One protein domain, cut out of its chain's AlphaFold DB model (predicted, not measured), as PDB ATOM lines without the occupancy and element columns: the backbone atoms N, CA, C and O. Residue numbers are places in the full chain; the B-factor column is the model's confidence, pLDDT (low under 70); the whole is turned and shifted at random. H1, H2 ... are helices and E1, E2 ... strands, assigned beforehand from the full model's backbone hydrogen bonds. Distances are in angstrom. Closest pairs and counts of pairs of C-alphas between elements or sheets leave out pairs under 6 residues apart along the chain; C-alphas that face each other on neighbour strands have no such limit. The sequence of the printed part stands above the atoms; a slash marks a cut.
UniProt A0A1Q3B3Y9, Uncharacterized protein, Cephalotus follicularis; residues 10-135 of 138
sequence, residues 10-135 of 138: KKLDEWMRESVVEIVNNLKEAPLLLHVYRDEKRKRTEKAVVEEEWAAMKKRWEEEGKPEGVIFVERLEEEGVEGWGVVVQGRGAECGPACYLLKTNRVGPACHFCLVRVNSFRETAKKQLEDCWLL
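What this domain is: This is residues 10 to 135 of the 138 residues of an uncharacterized protein of Cephalotus follicularis (UniProt A0A1Q3B3Y9). A sheet of six antiparallel strands, twisted and curled like part of a barrel, wraps round the kinked helix H1. H3 packs on the sheet's other face at E5 and E6, while residues 51 to 56 and 59 to 64 of H2 stick out. The printed part has 126 residues, with three named helices and six named strands, H1 E1 E2 H2 E3 E4 E5 E6 H3 along the chain; the sheet's order is E2 E1 E3 E4 E5 E6. The class is mixed, and the whole is compact, with a radius of gyration of the C-alphas of 15.1 A and spans of 47 by 34 by 27 A.

Where its parts are: Look for the strands at residues 32 to 36 (E1), 43 to 47 (E2), 69 to 75 (E3), 84 to 90 (E4), 98 to 107 (E5, 28.9 A) and 110 to 117 (E6, 23.1 A). Find C-alpha 10 at (129.994, 140.415, 130.346); from there H1 runs 27.8 A to residue 29. H2 is residues 51 to 64, 20.4 A, and H3 is residues 125 to 135, ending at C-alpha 135 (113.917, 130.505, 142.221).

How they stand to each other: E3 E4 E5 E6 form a meander, each strand the antiparallel neighbour of the one before; look at N 72 and O 87, 2.8 A, and N 86 and O 100, 2.9 A. The sheet curls round H1, where the C-alphas of Leu 12 and Val 88 are the closest of H1 and E4, 6.4 A apart. H1 has a kink of 65 degrees near residue 22. H3 is on the sheet, across the strands, at a height of 8.9 A over the sheet. H2 is not on the sheet. O i to N i+4 pairs are within hydrogen-bond range in 12 of 16 for H1, 8 of 10 for H2 and 6 of 7 for H3.

The domain as a whole: The C-alphas of Glu 63 and Leu 134 are the two farthest apart, 47.6 A. The printed part has no cut and no long link. Residues 40 to 41, 93 to 95, 107 to 110 and 132 to 135 have pLDDT under 70.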
ATOM      1  N   LYS A  10     131.066 140.742 131.299       90.81
ATOM      2  CA  LYS A  10     129.994 140.415 130.346       90.81
ATOM      3  C   LYS A  10     130.490 139.465 129.253       90.81
ATOM      4  O   LYS A  10     129.774 138.548 128.868       90.81
ATOM      5  N   LYS A  11     131.725 139.657 128.781       90.81
ATOM      6  CA  LYS A  11     132.316 138.791 127.761       90.81
ATOM      7  C   LYS A  11     132.646 137.395 128.298       90.81
ATOM      8  O   LYS A  11     132.448 136.422 127.582       90.81
ATOM      9  N   LEU A  12     133.082 137.285 129.558       92.56
ATOM     10  CA  LEU A  12     133.258 135.981 130.214       92.56
ATOM     11  C   LEU A  12     131.920 135.228 130.330       92.56
ATOM     12  O   LEU A  12     131.867 134.032 130.055       92.56
ATOM     13  N   ASP A  13     130.839 135.931 130.682       93.06
ATOM     14  CA  ASP A  13     129.492 135.353 130.762       93.06
ATOM     15  C   ASP A  13     128.988 134.872 129.392       93.06
ATOM     16  O   ASP A  13     128.395 133.798 129.291       93.06
ATOM     17  N   GLU A  14     129.239 135.642 128.329       92.69
ATOM     18  CA  GLU A  14     128.932 135.246 126.946       92.69
ATOM     19  C   GLU A  14     129.671 133.959 126.563       92.69
ATOM     20  O   GLU A  14     129.041 132.991 126.134       92.69
ATOM     21  N   TRP A  15     130.986 133.895 126.802       93.19
ATOM     22  CA  TRP A  15     131.777 132.696 126.519       93.19
ATOM     23  C   TRP A  15     131.281 131.469 127.278       93.19
ATOM     24  O   TRP A  15     131.233 130.376 126.709       93.19
ATOM     25  N   MET A  16     130.882 131.636 128.539       94.38
ATOM     26  CA  MET A  16     130.334 130.544 129.335       94.38
ATOM     27  C   MET A  16     128.998 130.045 128.765       94.38
ATOM     28  O   MET A  16     128.822 128.841 128.568       94.38
ATOM     29  N   ARG A  17     128.071 130.956 128.439       92.94
ATOM     30  CA  ARG A  17     126.758 130.617 127.859       92.94
ATOM     31  C   ARG A  17     126.881 129.888 126.525       92.94
ATOM     32  O   ARG A  17     126.146 128.938 126.287       92.94
ATOM     33  N   GLU A  18     127.810 130.303 125.674       91.88
ATOM     34  CA  GLU A  18     128.023 129.659 124.375       91.88
ATOM     35  C   GLU A  18     128.699 128.287 124.474       91.88
ATOM     36  O   GLU A  18     128.576 127.482 123.555       91.88
ATOM     37  N   SER A  19     129.448 128.029 125.550       92.69
ATOM     38  CA  SER A  19     130.277 126.819 125.678       92.69
ATOM     39  C   SER A  19     129.638 125.746 126.564       92.69
ATOM     40  O   SER A  19     130.061 124.594 126.532       92.69
ATOM     41  N   VAL A  20     128.599 126.080 127.341       92.81
ATOM     42  CA  VAL A  20     128.015 125.166 128.340       92.81
ATOM     43  C   VAL A  20     127.503 123.852 127.745       92.81
ATOM     44  O   VAL A  20     127.681 122.803 128.354       92.81
ATOM     45  N   VAL A  21     126.924 123.870 126.541       90.12
ATOM     46  CA  VAL A  21     126.425 122.648 125.888       90.12
ATOM     47  C   VAL A  21     127.582 121.723 125.502       90.12
ATOM     48  O   VAL A  21     127.512 120.516 125.731       90.12
ATOM     49  N   GLU A  22     128.666 122.284 124.960       91.44
ATOM     50  CA  GLU A  22     129.885 121.528 124.660       91.44
ATOM     51  C   GLU A  22     130.493 120.950 125.940       91.44
ATOM     52  O   GLU A  22     130.818 119.766 125.978       91.44
ATOM     53  N   ILE A  23     130.574 121.748 127.006       93.56
ATOM     54  CA  ILE A  23     131.066 121.300 128.311       93.56
ATOM     55  C   ILE A  23     130.240 120.109 128.799       93.56
ATOM     56  O   ILE A  23     130.810 119.047 129.035       93.56
ATOM     57  N   VAL A  24     128.909 120.242 128.864       92.19
ATOM     58  CA  VAL A  24     127.982 119.191 129.329       92.19
ATOM     59  C   VAL A  24     128.154 117.883 128.550       92.19
ATOM     60  O   VAL A  24     128.099 116.800 129.141       92.19
ATOM     61  N   ASN A  25     128.409 117.964 127.243       90.31
ATOM     62  CA  ASN A  25     128.627 116.791 126.399       90.31
ATOM     63  C   ASN A  25     129.964 116.084 126.669       90.31
ATOM     64  O   ASN A  25     130.053 114.875 126.453       90.31
ATOM     65  N   ASN A  26     130.971 116.801 127.174       92.31
ATOM     66  CA  ASN A  26     132.324 116.285 127.400       92.31
ATOM     67  C   ASN A  26     132.666 116.062 128.885       92.31
ATOM     68  O   ASN A  26     133.765 115.615 129.186       92.31
ATOM     69  N   LEU A  27     131.745 116.300 129.829       92.19
ATOM     70  CA  LEU A  27     132.001 116.166 131.279       92.19
ATOM     71  C   LEU A  27     132.567 114.802 131.709       92.19
ATOM     72  O   LEU A  27     133.271 114.713 132.708       92.19
ATOM     73  N   LYS A  28     132.279 113.727 130.967       90.06
ATOM     74  CA  LYS A  28     132.835 112.390 131.247       90.06
ATOM     75  C   LYS A  28     134.349 112.300 131.042       90.06
ATOM     76  O   LYS A  28     134.959 111.359 131.527       90.06
ATOM     77  N   GLU A  29     134.915 113.245 130.304       91.94
ATOM     78  CA  GLU A  29     136.335 113.336 129.976       91.94
ATOM     79  C   GLU A  29     136.998 114.491 130.745       91.94
ATOM     80  O   GLU A  29     138.065 114.952 130.361       91.94
ATOM     81  N   ALA A  30     136.358 115.008 131.798       91.12
ATOM     82  CA  ALA A  30     136.955 116.026 132.652       91.12
ATOM     83  C   ALA A  30     138.193 115.481 133.412       91.12
ATOM     84  O   ALA A  30     138.222 114.281 133.701       91.12
ATOM     85  N   PRO A  31     139.178 116.331 133.774       94.69
ATOM     86  CA  PRO A  31     139.181 117.797 133.665       94.69
ATOM     87  C   PRO A  31     139.204 118.313 132.223       94.69
ATOM     88  O   PRO A  31     139.862 117.739 131.354       94.69
ATOM     89  N   LEU A  32     138.454 119.386 131.959       95.12
ATOM     90  CA  LEU A  32     138.394 120.023 130.639       95.12
ATOM     91  C   LEU A  32     139.098 121.374 130.671       95.12
ATOM     92  O   LEU A  32     138.934 122.141 131.622       95.12
ATOM     93  N   LEU A  33     139.790 121.706 129.583       95.25
ATOM     94  CA  LEU A  33     140.296 123.050 129.340       95.25
ATOM     95  C   LEU A  33     139.897 123.512 127.942       95.25
ATOM     96  O   LEU A  33     140.377 123.005 126.930       95.25
ATOM     97  N   LEU A  34     139.017 124.504 127.885       94.25
ATOM     98  CA  LEU A  34     138.578 125.098 126.635       94.25
ATOM     99  C   LEU A  34     139.396 126.351 126.356       94.25
ATOM    100  O   LEU A  34     139.543 127.219 127.215       94.25
ATOM    101  N   HIS A  35     139.885 126.470 125.133       93.19
ATOM    102  CA  HIS A  35     140.562 127.645 124.611       93.19
ATOM    103  C   HIS A  35     139.579 128.479 123.791       93.19
ATOM    104  O   HIS A  35     139.023 128.007 122.793       93.19
ATOM    105  N   VAL A  36     139.414 129.743 124.177       90.88
ATOM    106  CA  VAL A  36     138.599 130.721 123.454       90.88
ATOM    107  C   VAL A  36     139.524 131.657 122.690       90.88
ATOM    108  O   VAL A  36     140.320 132.382 123.288       90.88
ATOM    109  N   TYR A  37     139.452 131.639 121.362       88.12
ATOM    110  CA  TYR A  37     140.258 132.502 120.499       88.12
ATOM    111  C   TYR A  37     139.453 133.710 120.004       88.12
ATOM    112  O   TYR A  37     138.235 133.771 120.132       88.12
ATOM    113  N   ARG A  38     140.159 134.694 119.433       78.81
ATOM    114  CA  ARG A  38     139.558 135.921 118.881       78.81
ATOM    115  C   ARG A  38     138.547 135.642 117.774       78.81
ATOM    116  O   ARG A  38     137.547 136.343 117.670       78.81
ATOM    117  N   ASP A  39     138.854 134.668 116.928       78.00
ATOM    118  CA  ASP A  39     137.859 134.098 116.035       78.00
ATOM    119  C   ASP A  39     137.007 133.147 116.874       78.00
ATOM    120  O   ASP A  39     137.452 132.053 117.211       78.00
ATOM    121  N   GLU A  40     135.808 133.587 117.252       62.91
ATOM    122  CA  GLU A  40     134.892 132.843 118.128       62.91
ATOM    123  C   GLU A  40     134.470 131.493 117.530       62.91
ATOM    124  O   GLU A  40     134.023 130.607 118.259       62.91
ATOM    125  N   LYS A  41     134.661 131.300 116.215       67.81
ATOM    126  CA  LYS A  41     134.474 130.005 115.544       67.81
ATOM    127  C   LYS A  41     135.610 129.025 115.833       67.81
ATOM    128  O   LYS A  41     135.421 127.817 115.718       67.81
ATOM    129  N   ARG A  42     136.788 129.521 116.218       74.31
ATOM    130  CA  ARG A  42     137.927 128.714 116.656       74.31
ATOM    131  C   ARG A  42     137.820 128.509 118.167       74.31
ATOM    132  O   ARG A  42     138.436 129.229 118.947       74.31
ATOM    133  N   LYS A  43     137.049 127.501 118.573       76.00
ATOM    134  CA  LYS A  43     137.093 126.928 119.928       76.00
ATOM    135  C   LYS A  43     137.875 125.619 119.882       76.00
ATOM    136  O   LYS A  43     137.802 124.887 118.895       76.00
ATOM    137  N   ARG A  44     138.668 125.348 120.916       84.62
ATOM    138  CA  ARG A  44     139.320 124.044 121.101       84.62
ATOM    139  C   ARG A  44     139.084 123.580 122.527       84.62
ATOM    140  O   ARG A  44     139.317 124.357 123.444       84.62
ATOM    141  N   THR A  45     138.696 122.325 122.682       86.12
ATOM    142  CA  THR A  45     138.510 121.688 123.984       86.12
ATOM    143  C   THR A  45     139.571 120.620 124.157       86.12
ATOM    144  O   THR A  45     139.577 119.628 123.428       86.12
ATOM    145  N   GLU A  46     140.477 120.849 125.098       85.19
ATOM    146  CA  GLU A  46     141.392 119.833 125.599       85.19
ATOM    147  C   GLU A  46     140.651 119.047 126.693       85.19
ATOM    148  O   GLU A  46     139.926 119.623 127.514       85.19
ATOM    149  N   LYS A  47     140.781 117.724 126.665       88.81
ATOM    150  CA  LYS A  47     140.056 116.793 127.535       88.81
ATOM    151  C   LYS A  47     141.046 115.954 128.324       88.81
ATOM    152  O   LYS A  47     142.146 115.733 127.835       88.81
ATOM    153  N   ALA A  48     140.626 115.452 129.483       83.50
ATOM    154  CA  ALA A  48     141.452 114.680 130.406       83.50
ATOM    155  C   ALA A  48     142.795 115.374 130.683       83.50
ATOM    156  O   ALA A  48     143.843 114.737 130.695       83.50
ATOM    157  N   VAL A  49     142.747 116.698 130.855       80.19
ATOM    158  CA  VAL A  49     143.947 117.529 130.956       80.19
ATOM    159  C   VAL A  49     144.698 117.171 132.234       80.19
ATOM    160  O   VAL A  49     144.159 117.322 133.331       80.19
ATOM    161  N   VAL A  50     145.944 116.726 132.082       81.50
ATOM    162  CA  VAL A  50     146.864 116.421 133.189       81.50
ATOM    163  C   VAL A  50     148.042 117.397 133.207       81.50
ATOM    164  O   VAL A  50     148.347 118.052 132.206       81.50
ATOM    165  N   GLU A  51     148.702 117.527 134.358       73.69
ATOM    166  CA  GLU A  51     149.768 118.513 134.581       73.69
ATOM    167  C   GLU A  51     150.919 118.373 133.567       73.69
ATOM    168  O   GLU A  51     151.450 119.371 133.068       73.69
ATOM    169  N   GLU A  52     151.254 117.141 133.186       74.31
ATOM    170  CA  GLU A  52     152.326 116.813 132.247       74.31
ATOM    171  C   GLU A  52     152.086 117.384 130.837       74.31
ATOM    172  O   GLU A  52     153.038 117.680 130.107       74.31
ATOM    173  N   GLU A  53     150.829 117.614 130.448       81.94
ATOM    174  CA  GLU A  53     150.464 118.153 129.133       81.94
ATOM    175  C   GLU A  53     150.611 119.679 129.047       81.94
ATOM    176  O   GLU A  53     150.641 120.259 127.953       81.94
ATOM    177  N   TRP A  54     150.782 120.359 130.185       84.69
ATOM    178  CA  TRP A  54     150.825 121.818 130.252       84.69
ATOM    179  C   TRP A  54     152.011 122.424 129.496       84.69
ATOM    180  O   TRP A  54     151.884 123.466 128.845       84.69
ATOM    181  N   ALA A  55     153.173 121.767 129.535       87.94
ATOM    182  CA  ALA A  55     154.360 122.219 128.811       87.94
ATOM    183  C   ALA A  55     154.147 122.162 127.288       87.94
ATOM    184  O   ALA A  55     154.463 123.120 126.574       87.94
ATOM    185  N   ALA A  56     153.558 121.067 126.797       87.56
ATOM    186  CA  ALA A  56     153.230 120.899 125.385       87.56
ATOM    187  C   ALA A  56     152.172 121.917 124.933       87.56
ATOM    188  O   ALA A  56     152.278 122.499 123.851       87.56
ATOM    189  N   MET A  57     151.182 122.184 125.784       87.38
ATOM    190  CA  MET A  57     150.131 123.161 125.524       87.38
ATOM    191  C   MET A  57     150.669 124.593 125.443       87.38
ATOM    192  O   MET A  57     150.381 125.308 124.483       87.38
ATOM    193  N   LYS A  58     151.519 124.995 126.395       87.38
ATOM    194  CA  LYS A  58     152.197 126.299 126.371       87.38
ATOM    195  C   LYS A  58     153.042 126.480 125.119       87.38
ATOM    196  O   LYS A  58     152.953 127.526 124.483       87.38
ATOM    197  N   LYS A  59     153.820 125.460 124.739       90.25
ATOM    198  CA  LYS A  59     154.604 125.485 123.497       90.25
ATOM    199  C   LYS A  59     153.701 125.737 122.287       90.25
ATOM    200  O   LYS A  59     153.982 126.620 121.482       90.25
ATOM    201  N   ARG A  60     152.566 125.040 122.215       89.19
ATOM    202  CA  ARG A  60     151.584 125.212 121.141       89.19
ATOM    203  C   ARG A  60     150.997 126.620 121.093       89.19
ATOM    204  O   ARG A  60     150.781 127.148 120.010       89.19
ATOM    205  N   TRP A  61     150.738 127.250 122.236       90.31
ATOM    206  CA  TRP A  61     150.249 128.632 122.269       90.31
ATOM    207  C   TRP A  61     151.262 129.649 121.730       90.31
ATOM    208  O   TRP A  61     150.849 130.679 121.195       90.31
ATOM    209  N   GLU A  62     152.564 129.387 121.854       89.12
ATOM    210  CA  GLU A  62     153.596 130.232 121.239       89.12
ATOM    211  C   GLU A  62     153.658 130.034 119.713       89.12
ATOM    212  O   GLU A  62     153.873 130.996 118.982       89.12
ATOM    213  N   GLU A  63     153.410 128.814 119.223       89.19
ATOM    214  CA  GLU A  63     153.479 128.466 117.795       89.19
ATOM    215  C   GLU A  63     152.190 128.811 117.019       89.19
ATOM    216  O   GLU A  63     152.240 129.403 115.942       89.19
ATOM    217  N   GLU A  64     151.019 128.459 117.557       86.88
ATOM    218  CA  GLU A  64     149.707 128.588 116.897       86.88
ATOM    219  C   GLU A  64     148.939 129.866 117.287       86.88
ATOM    220  O   GLU A  64     147.852 130.136 116.752       86.88
ATOM    221  N   GLY A  65     149.484 130.627 118.239       87.56
ATOM    222  CA  GLY A  65     148.876 131.806 118.840       87.56
ATOM    223  C   GLY A  65     148.163 131.521 120.165       87.56
ATOM    224  O   GLY A  65     147.555 130.472 120.379       87.56
ATOM    225  N   LYS A  66     148.217 132.508 121.067       89.25
ATOM    226  CA  LYS A  66     147.616 132.439 122.407       89.25
ATOM    227  C   LYS A  66     146.096 132.630 122.339       89.25
ATOM    228  O   LYS A  66     145.647 133.517 121.598       89.25
ATOM    229  N   PRO A  67     145.308 131.902 123.149       91.75
ATOM    230  CA  PRO A  67     143.880 132.170 123.273       91.75
ATOM    231  C   PRO A  67     143.619 133.561 123.876       91.75
ATOM    232  O   PRO A  67     144.484 134.144 124.533       91.75
ATOM    233  N   GLU A  68     142.434 134.112 123.616       91.44
ATOM    234  CA  GLU A  68     141.905 135.307 124.294       91.44
ATOM    235  C   GLU A  68     141.334 134.958 125.676       91.44
ATOM    236  O   GLU A  68     141.165 135.849 126.502       91.44
ATOM    237  N   GLY A  69     141.062 133.684 125.957       92.00
ATOM    238  CA  GLY A  69     140.659 133.220 127.278       92.00
ATOM    239  C   GLY A  69     140.622 131.703 127.393       92.00
ATOM    240  O   GLY A  69     140.729 130.987 126.395       92.00
ATOM    241  N   VAL A  70     140.475 131.222 128.621       93.88
ATOM    242  CA  VAL A  70     140.346 129.796 128.927       93.88
ATOM    243  C   VAL A  70     139.154 129.534 129.843       93.88
ATOM    244  O   VAL A  70     138.817 130.375 130.678       93.88
ATOM    245  N   ILE A  71     138.522 128.370 129.678       95.69
ATOM    246  CA  ILE A  71     137.494 127.845 130.582       95.69
ATOM    247  C   ILE A  71     137.992 126.510 131.121       95.69
ATOM    248  O   ILE A  71     138.170 125.571 130.351       95.69
ATOM    249  N   PHE A  72     138.218 126.433 132.423       95.94
ATOM    250  CA  PHE A  72     138.596 125.203 133.106       95.94
ATOM    251  C   PHE A  72     137.382 124.604 133.810       95.94
ATOM    252  O   PHE A  72     136.618 125.340 134.435       95.94
ATOM    253  N   VAL A  73     137.196 123.290 133.691       96.56
ATOM    254  CA  VAL A  73     136.065 122.562 134.276       96.56
ATOM    255  C   VAL A  73     136.568 121.329 135.006       96.56
ATOM    256  O   VAL A  73     137.221 120.477 134.404       96.56
ATOM    257  N   GLU A  74     136.184 121.202 136.270       94.88
ATOM    258  CA  GLU A  74     136.570 120.081 137.124       94.88
ATOM    259  C   GLU A  74     135.411 119.648 138.025       94.88
ATOM    260  O   GLU A  74     134.492 120.421 138.315       94.88
ATOM    261  N   ARG A  75     135.409 118.374 138.422       93.75
ATOM    262  CA  ARG A  75     134.403 117.829 139.337       93.75
ATOM    263  C   ARG A  75     134.602 118.435 140.727       93.75
ATOM    264  O   ARG A  75     135.727 118.586 141.180       93.75
ATOM    265  N   LEU A  76     133.507 118.757 141.411       92.25
ATOM    266  CA  LEU A  76     133.576 119.216 142.797       92.25
ATOM    267  C   LEU A  76     133.817 118.036 143.740       92.25
ATOM    268  O   LEU A  76     133.128 117.020 143.661       92.25
ATOM    269  N   GLU A  77     134.745 118.217 144.672       85.25
ATOM    270  CA  GLU A  77     135.001 117.304 145.789       85.25
ATOM    271  C   GLU A  77     134.293 117.808 147.060       85.25
ATOM    272  O   GLU A  77     134.909 118.021 148.100       85.25
ATOM    273  N   GLU A  78     132.985 118.069 146.972       81.38
ATOM    274  CA  GLU A  78     132.160 118.473 148.121       81.38
ATOM    275  C   GLU A  78     131.167 117.352 148.455       81.38
ATOM    276  O   GLU A  78     130.399 116.904 147.598       81.38
ATOM    277  N   GLU A  79     131.182 116.876 149.704       75.50
ATOM    278  CA  GLU A  79     130.291 115.802 150.146       75.50
ATOM    279  C   GLU A  79     128.816 116.161 149.899       75.50
ATOM    280  O   GLU A  79     128.306 117.191 150.343       75.50
ATOM    281  N   GLY A  80     128.105 115.282 149.189       74.25
ATOM    282  CA  GLY A  80     126.693 115.478 148.858       74.25
ATOM    283  C   GLY A  80     126.424 116.407 147.669       74.25
ATOM    284  O   GLY A  80     125.257 116.684 147.389       74.25
ATOM    285  N   VAL A  81     127.456 116.854 146.944       78.62
ATOM    286  CA  VAL A  81     127.315 117.636 145.708       78.62
ATOM    287  C   VAL A  81     127.871 116.860 144.522       78.62
ATOM    288  O   VAL A  81     129.072 116.824 144.278       78.62
ATOM    289  N   GLU A  82     126.982 116.287 143.712       85.56
ATOM    290  CA  GLU A  82     127.356 115.816 142.377       85.56
ATOM    291  C   GLU A  82     127.268 116.992 141.391       85.56
ATOM    292  O   GLU A  82     126.203 117.318 140.859       85.56
ATOM    293  N   GLY A  83     128.393 117.686 141.205       91.19
ATOM    294  CA  GLY A  83     128.469 118.894 140.387       91.19
ATOM    295  C   GLY A  83     129.881 119.214 139.909       91.19
ATOM    296  O   GLY A  83     130.830 118.462 140.134       91.19
ATOM    297  N   TRP A  84     129.998 120.348 139.228       94.44
ATOM    298  CA  TRP A  84     131.210 120.780 138.542       94.44
ATOM    299  C   TRP A  84     131.523 122.233 138.882       94.44
ATOM    300  O   TRP A  84     130.630 123.086 138.874       94.44
ATOM    301  N   GLY A  85     132.792 122.506 139.158       95.25
ATOM    302  CA  GLY A  85     133.338 123.848 139.249       95.25
ATOM    303  C   GLY A  85     133.825 124.291 137.877       95.25
ATOM    304  O   GLY A  85     134.457 123.520 137.155       95.25
ATOM    305  N   VAL A  86     133.521 125.530 137.506       96.62
ATOM    306  CA  VAL A  86     133.974 126.121 136.248       96.62
ATOM    307  C   VAL A  86     134.653 127.451 136.526       96.62
ATOM    308  O   VAL A  86     134.092 128.299 137.220       96.62
ATOM    309  N   VAL A  87     135.835 127.658 135.954       96.06
ATOM    310  CA  VAL A  87     136.586 128.915 136.046       96.06
ATOM    311  C   VAL A  87     136.825 129.456 134.645       96.06
ATOM    312  O   VAL A  87     137.377 128.768 133.792       96.06
ATOM    313  N   VAL A  88     136.428 130.703 134.409       94.94
ATOM    314  CA  VAL A  88     136.593 131.408 133.136       94.94
ATOM    315  C   VAL A  88     137.560 132.568 133.333       94.94
ATOM    316  O   VAL A  88     137.306 133.458 134.144       94.94
ATOM    317  N   GLN A  89     138.647 132.588 132.563       92.88
ATOM    318  CA  GLN A  89     139.671 133.629 132.633       92.88
ATOM    319  C   GLN A  89     139.923 134.243 131.255       92.88
ATOM    320  O   GLN A  89     140.269 133.547 130.302       92.88
ATOM    321  N   GLY A  90     139.796 135.568 131.164       91.56
ATOM    322  CA  GLY A  90     140.180 136.342 129.985       91.56
ATOM    323  C   GLY A  90     141.660 136.728 129.989       91.56
ATOM    324  O   GLY A  90     142.282 136.894 131.041       91.56
ATOM    325  N   ARG A  91     142.228 136.897 128.796       87.38
ATOM    326  CA  ARG A  91     143.568 137.436 128.576       87.38
ATOM    327  C   ARG A  91     143.544 138.958 128.712       87.38
ATOM    328  O   ARG A  91     142.707 139.621 128.114       87.38
ATOM    329  N   GLY A  92     144.512 139.512 129.440       77.06
ATOM    330  CA  GLY A  92     144.520 140.936 129.790       77.06
ATOM    331  C   GLY A  92     143.638 141.173 131.015       77.06
ATOM    332  O   GLY A  92     142.414 141.178 130.932       77.06
ATOM    333  N   ALA A  93     144.279 141.302 132.172       58.06
ATOM    334  CA  ALA A  93     143.656 141.172 133.486       58.06
ATOM    335  C   ALA A  93     143.073 142.492 134.027       58.06
ATOM    336  O   ALA A  93     143.482 142.950 135.089       58.06
ATOM    337  N   GLU A  94     142.120 143.113 133.325       65.06
ATOM    338  CA  GLU A  94     141.321 144.188 133.951       65.06
ATOM    339  C   GLU A  94     140.168 143.634 134.800       65.06
ATOM    340  O   GLU A  94     139.769 144.268 135.775       65.06
ATOM    341  N   CYS A  95     139.660 142.437 134.484       68.44
ATOM    342  CA  CYS A  95     138.690 141.725 135.311       68.44
ATOM    343  C   CYS A  95     139.268 140.395 135.821       68.44
ATOM    344  O   CYS A  95     139.928 139.664 135.076       68.44
ATOM    345  N   GLY A  96     139.022 140.083 137.097       85.00
ATOM    346  CA  GLY A  96     139.360 138.781 137.677       85.00
ATOM    347  C   GLY A  96     138.575 137.630 137.025       85.00
ATOM    348  O   GLY A  96     137.656 137.885 136.235       85.00
ATOM    349  N   PRO A  97     138.911 136.370 137.350       91.75
ATOM    350  CA  PRO A  97     138.188 135.217 136.828       91.75
ATOM    351  C   PRO A  97     136.705 135.275 137.209       91.75
ATOM    352  O   PRO A  97     136.333 135.792 138.264       91.75
ATOM    353  N   ALA A  98     135.854 134.716 136.352       93.31
ATOM    354  CA  ALA A  98     134.465 134.422 136.687       93.31
ATOM    355  C   ALA A  98     134.338 132.933 137.005       93.31
ATOM    356  O   ALA A  98     134.814 132.096 136.239       93.31
ATOM    357  N   CYS A  99     133.680 132.607 138.114       95.12
ATOM    358  CA  CYS A  99     133.486 131.227 138.538       95.12
ATOM    359  C   CYS A  99     132.012 130.838 138.454       95.12
ATOM    360  O   CYS A  99     131.127 131.673 138.658       95.12
ATOM    361  N   TYR A 100     131.755 129.570 138.153       95.56
ATOM    362  CA  TYR A 100     130.416 129.017 138.030       95.56
ATOM    363  C   TYR A 100     130.329 127.639 138.673       95.56
ATOM    364  O   TYR A 100     131.316 126.907 138.753       95.56
ATOM    365  N   LEU A 101     129.115 127.284 139.074       94.94
ATOM    366  CA  LEU A 101     128.727 125.933 139.438       94.94
ATOM    367  C   LEU A 101     127.848 125.377 138.324       94.94
ATOM    368  O   LEU A 101     126.901 126.032 137.885       94.94
ATOM    369  N   LEU A 102     128.159 124.170 137.874       93.75
ATOM    370  CA  LEU A 102     127.382 123.449 136.880       93.75
ATOM    371  C   LEU A 102     126.883 122.147 137.501       93.75
ATOM    372  O   LEU A 102     127.664 121.322 137.968       93.75
ATOM    373  N   LYS A 103     125.569 121.946 137.477       91.25
ATOM    374  CA  LYS A 103     124.927 120.693 137.879       91.25
ATOM    375  C   LYS A 103     124.187 120.119 136.689       91.25
ATOM    376  O   LYS A 103     123.433 120.828 136.028       91.25
ATOM    377  N   THR A 104     124.387 118.838 136.418       87.25
ATOM    378  CA  THR A 104     123.732 118.137 135.310       87.25
ATOM    379  C   THR A 104     122.885 117.003 135.846       87.25
ATOM    380  O   THR A 104     123.340 116.270 136.719       87.25
ATOM    381  N   ASN A 105     121.693 116.819 135.293       82.06
ATOM    382  CA  ASN A 105     120.860 115.656 135.553       82.06
ATOM    383  C   ASN A 105     120.483 115.002 134.220       82.06
ATOM    384  O   ASN A 105     120.107 115.681 133.262       82.06
ATOM    385  N   ARG A 106     120.597 113.678 134.149       72.50
ATOM    386  CA  ARG A 106     120.199 112.908 132.971       72.50
ATOM    387  C   ARG A 106     118.833 112.298 133.229       72.50
ATOM    388  O   ARG A 106     118.694 111.437 134.091       72.50
ATOM    389  N   VAL A 107     117.846 112.713 132.443       65.56
ATOM    390  CA  VAL A 107     116.494 112.146 132.468       65.56
ATOM    391  C   VAL A 107     116.249 111.504 131.104       65.56
ATOM    392  O   VAL A 107     115.858 112.161 130.140       65.56
ATOM    393  N   GLY A 108     116.561 110.210 130.994       63.75
ATOM    394  CA  GLY A 108     116.544 109.496 129.713       63.75
ATOM    395  C   GLY A 108     117.605 110.030 128.731       63.75
ATOM    396  O   GLY A 108     118.743 110.258 129.143       63.75
ATOM    397  N   PRO A 109     117.282 110.222 127.435       67.38
ATOM    398  CA  PRO A 109     118.229 110.758 126.453       67.38
ATOM    399  C   PRO A 109     118.459 112.275 126.581       67.38
ATOM    400  O   PRO A 109     119.380 112.803 125.962       67.38
ATOM    401  N   ALA A 110     117.637 112.983 127.366       67.00
ATOM    402  CA  ALA A 110     117.758 114.419 127.583       67.00
ATOM    403  C   ALA A 110     118.675 114.721 128.781       67.00
ATOM    404  O   ALA A 110     118.557 114.124 129.855       67.00
ATOM    405  N   CYS A 111     119.582 115.681 128.602       76.06
ATOM    406  CA  CYS A 111     120.431 116.203 129.667       76.06
ATOM    407  C   CYS A 111     119.909 117.586 130.071       76.06
ATOM    408  O   CYS A 111     119.989 118.527 129.281       76.06
ATOM    409  N   HIS A 112     119.359 117.705 131.280       85.19
ATOM    410  CA  HIS A 112     119.074 119.004 131.880       85.19
ATOM    411  C   HIS A 112     120.320 119.483 132.625       85.19
ATOM    412  O   HIS A 112     121.019 118.686 133.259       85.19
ATOM    413  N   PHE A 113     120.602 120.779 132.577       88.94
ATOM    414  CA  PHE A 113     121.685 121.364 133.350       88.94
ATOM    415  C   PHE A 113     121.270 122.698 133.963       88.94
ATOM    416  O   PHE A 113     120.474 123.444 133.396       88.94
ATOM    417  N   CYS A 114     121.857 122.994 135.115       89.12
ATOM    418  CA  CYS A 114     121.758 124.266 135.806       89.12
ATOM    419  C   CYS A 114     123.163 124.860 135.897       89.12
ATOM    420  O   CYS A 114     124.092 124.184 136.343       89.12
ATOM    421  N   LEU A 115     123.310 126.107 135.453       91.81
ATOM    422  CA  LEU A 115     124.551 126.868 135.518       91.81
ATOM    423  C   LEU A 115     124.324 128.094 136.402       91.81
ATOM    424  O   LEU A 115     123.463 128.921 136.104       91.81
ATOM    425  N   VAL A 116     125.125 128.224 137.453       92.56
ATOM    426  CA  VAL A 116     125.030 129.296 138.446       92.56
ATOM    427  C   VAL A 116     126.330 130.079 138.451       92.56
ATOM    428  O   VAL A 116     127.398 129.487 138.562       92.56
ATOM    429  N   ARG A 117     126.259 131.408 138.347       93.19
ATOM    430  CA  ARG A 117     127.435 132.270 138.517       93.19
ATOM    431  C   ARG A 117     127.729 132.444 140.008       93.19
ATOM    432  O   ARG A 117     126.852 132.849 140.763       93.19
ATOM    433  N   VAL A 118     128.967 132.171 140.412       91.56
ATOM    434  CA  VAL A 118     129.426 132.321 141.798       91.56
ATOM    435  C   VAL A 118     129.685 133.796 142.079       91.56
ATOM    436  O   VAL A 118     130.546 134.419 141.457       91.56
ATOM    437  N   ASN A 119     128.945 134.351 143.037       81.00
ATOM    438  CA  ASN A 119     129.107 135.741 143.475       81.00
ATOM    439  C   ASN A 119     130.058 135.870 144.676       81.00
ATOM    440  O   ASN A 119     130.645 136.929 144.890       81.00
ATOM    441  N   SER A 120     130.222 134.804 145.469       82.69
ATOM    442  CA  SER A 120     131.204 134.734 146.555       82.69
ATOM    443  C   SER A 120     131.518 133.283 146.930       82.69
ATOM    444  O   SER A 120     130.674 132.407 146.768       82.69
ATOM    445  N   PHE A 121     132.697 133.039 147.505       83.75
ATOM    446  CA  PHE A 121     133.104 131.723 148.028       83.75
ATOM    447  C   PHE A 121     132.782 131.531 149.518       83.75
ATOM    448  O   PHE A 121     133.340 130.654 150.169       83.75
ATOM    449  N   ARG A 122     131.929 132.389 150.096       85.19
ATOM    450  CA  ARG A 122     131.539 132.277 151.513       85.19
ATOM    451  C   ARG A 122     130.526 131.161 151.754       85.19
ATOM    452  O   ARG A 122     130.446 130.648 152.863       85.19
ATOM    453  N   GLU A 123     129.738 130.832 150.738       83.50
ATOM    454  CA  GLU A 123     128.703 129.802 150.788       83.50
ATOM    455  C   GLU A 123     129.176 128.533 150.079       83.50
ATOM    456  O   GLU A 123     129.937 128.606 149.112       83.50
ATOM    457  N   THR A 124     128.704 127.374 150.539       85.31
ATOM    458  CA  THR A 124     129.050 126.076 149.945       85.31
ATOM    459  C   THR A 124     128.456 125.921 148.544       85.31
ATOM    460  O   THR A 124     127.466 126.585 148.208       85.31
ATOM    461  N   ALA A 125     129.027 125.040 147.715       84.50
ATOM    462  CA  ALA A 125     128.487 124.799 146.379       84.50
ATOM    463  C   ALA A 125     127.075 124.209 146.459       84.50
ATOM    464  O   ALA A 125     126.206 124.584 145.668       84.50
ATOM    465  N   LYS A 126     126.825 123.347 147.457       83.50
ATOM    466  CA  LYS A 126     125.493 122.804 147.736       83.50
ATOM    467  C   LYS A 126     124.452 123.908 147.902       83.50
ATOM    468  O   LYS A 126     123.451 123.903 147.192       83.50
ATOM    469  N   LYS A 127     124.718 124.863 148.799       84.44
ATOM    470  CA  LYS A 127     123.775 125.936 149.130       84.44
ATOM    471  C   LYS A 127     123.481 126.810 147.910       84.44
ATOM    472  O   LYS A 127     122.325 127.045 147.585       84.44
ATOM    473  N   GLN A 128     124.523 127.209 147.178       85.19
ATOM    474  CA  GLN A 128     124.369 128.032 145.974       85.19
ATOM    475  C   GLN A 128     123.555 127.325 144.874       85.19
ATOM    476  O   GLN A 128     122.795 127.974 144.155       85.19
ATOM    477  N   LEU A 129     123.684 126.000 144.739       82.94
ATOM    478  CA  LEU A 129     122.889 125.210 143.794       82.94
ATOM    479  C   LEU A 129     121.430 125.043 144.247       82.94
ATOM    480  O   LEU A 129     120.535 125.132 143.409       82.94
ATOM    481  N   GLU A 130     121.187 124.809 145.539       81.81
ATOM    482  CA  GLU A 130     119.840 124.687 146.119       81.81
ATOM    483  C   GLU A 130     119.049 125.997 145.990       81.81
ATOM    484  O   GLU A 130     117.927 125.990 145.481       81.81
ATOM    485  N   ASP A 131     119.666 127.128 146.341       79.38
ATOM    486  CA  ASP A 131     119.032 128.450 146.269       79.38
ATOM    487  C   ASP A 131     118.666 128.836 144.822       79.38
ATOM    488  O   ASP A 131     117.650 129.485 144.582       79.38
ATOM    489  N   CYS A 132     119.435 128.380 143.827       69.12
ATOM    490  CA  CYS A 132     119.116 128.616 142.415       69.12
ATOM    491  C   CYS A 132     117.968 127.747 141.887       69.12
ATOM    492  O   CYS A 132     117.327 128.120 140.905       69.12
ATOM    493  N   TRP A 133     117.709 126.588 142.494       60.66
ATOM    494  CA  TRP A 133     116.605 125.712 142.092       60.66
ATOM    495  C   TRP A 133     115.269 126.194 142.664       60.66
ATOM    496  O   TRP A 133     114.246 126.058 142.000       60.66
ATOM    497  N   LEU A 134     115.286 126.816 143.847       50.56
ATOM    498  CA  LEU A 134     114.101 127.379 144.503       50.56
ATOM    499  C   LEU A 134     113.545 128.640 143.815       50.56
ATOM    500  O   LEU A 134     112.416 129.033 144.090       50.56
ATOM    501  N   LEU A 135     114.310 129.274 142.920       48.41
ATOM    502  CA  LEU A 135     113.917 130.505 142.221       48.41
ATOM    503  C   LEU A 135     113.245 130.271 140.853       48.41
ATOM    504  O   LEU A 135     112.936 131.242 140.168       48.41
TER     505      LEU A 135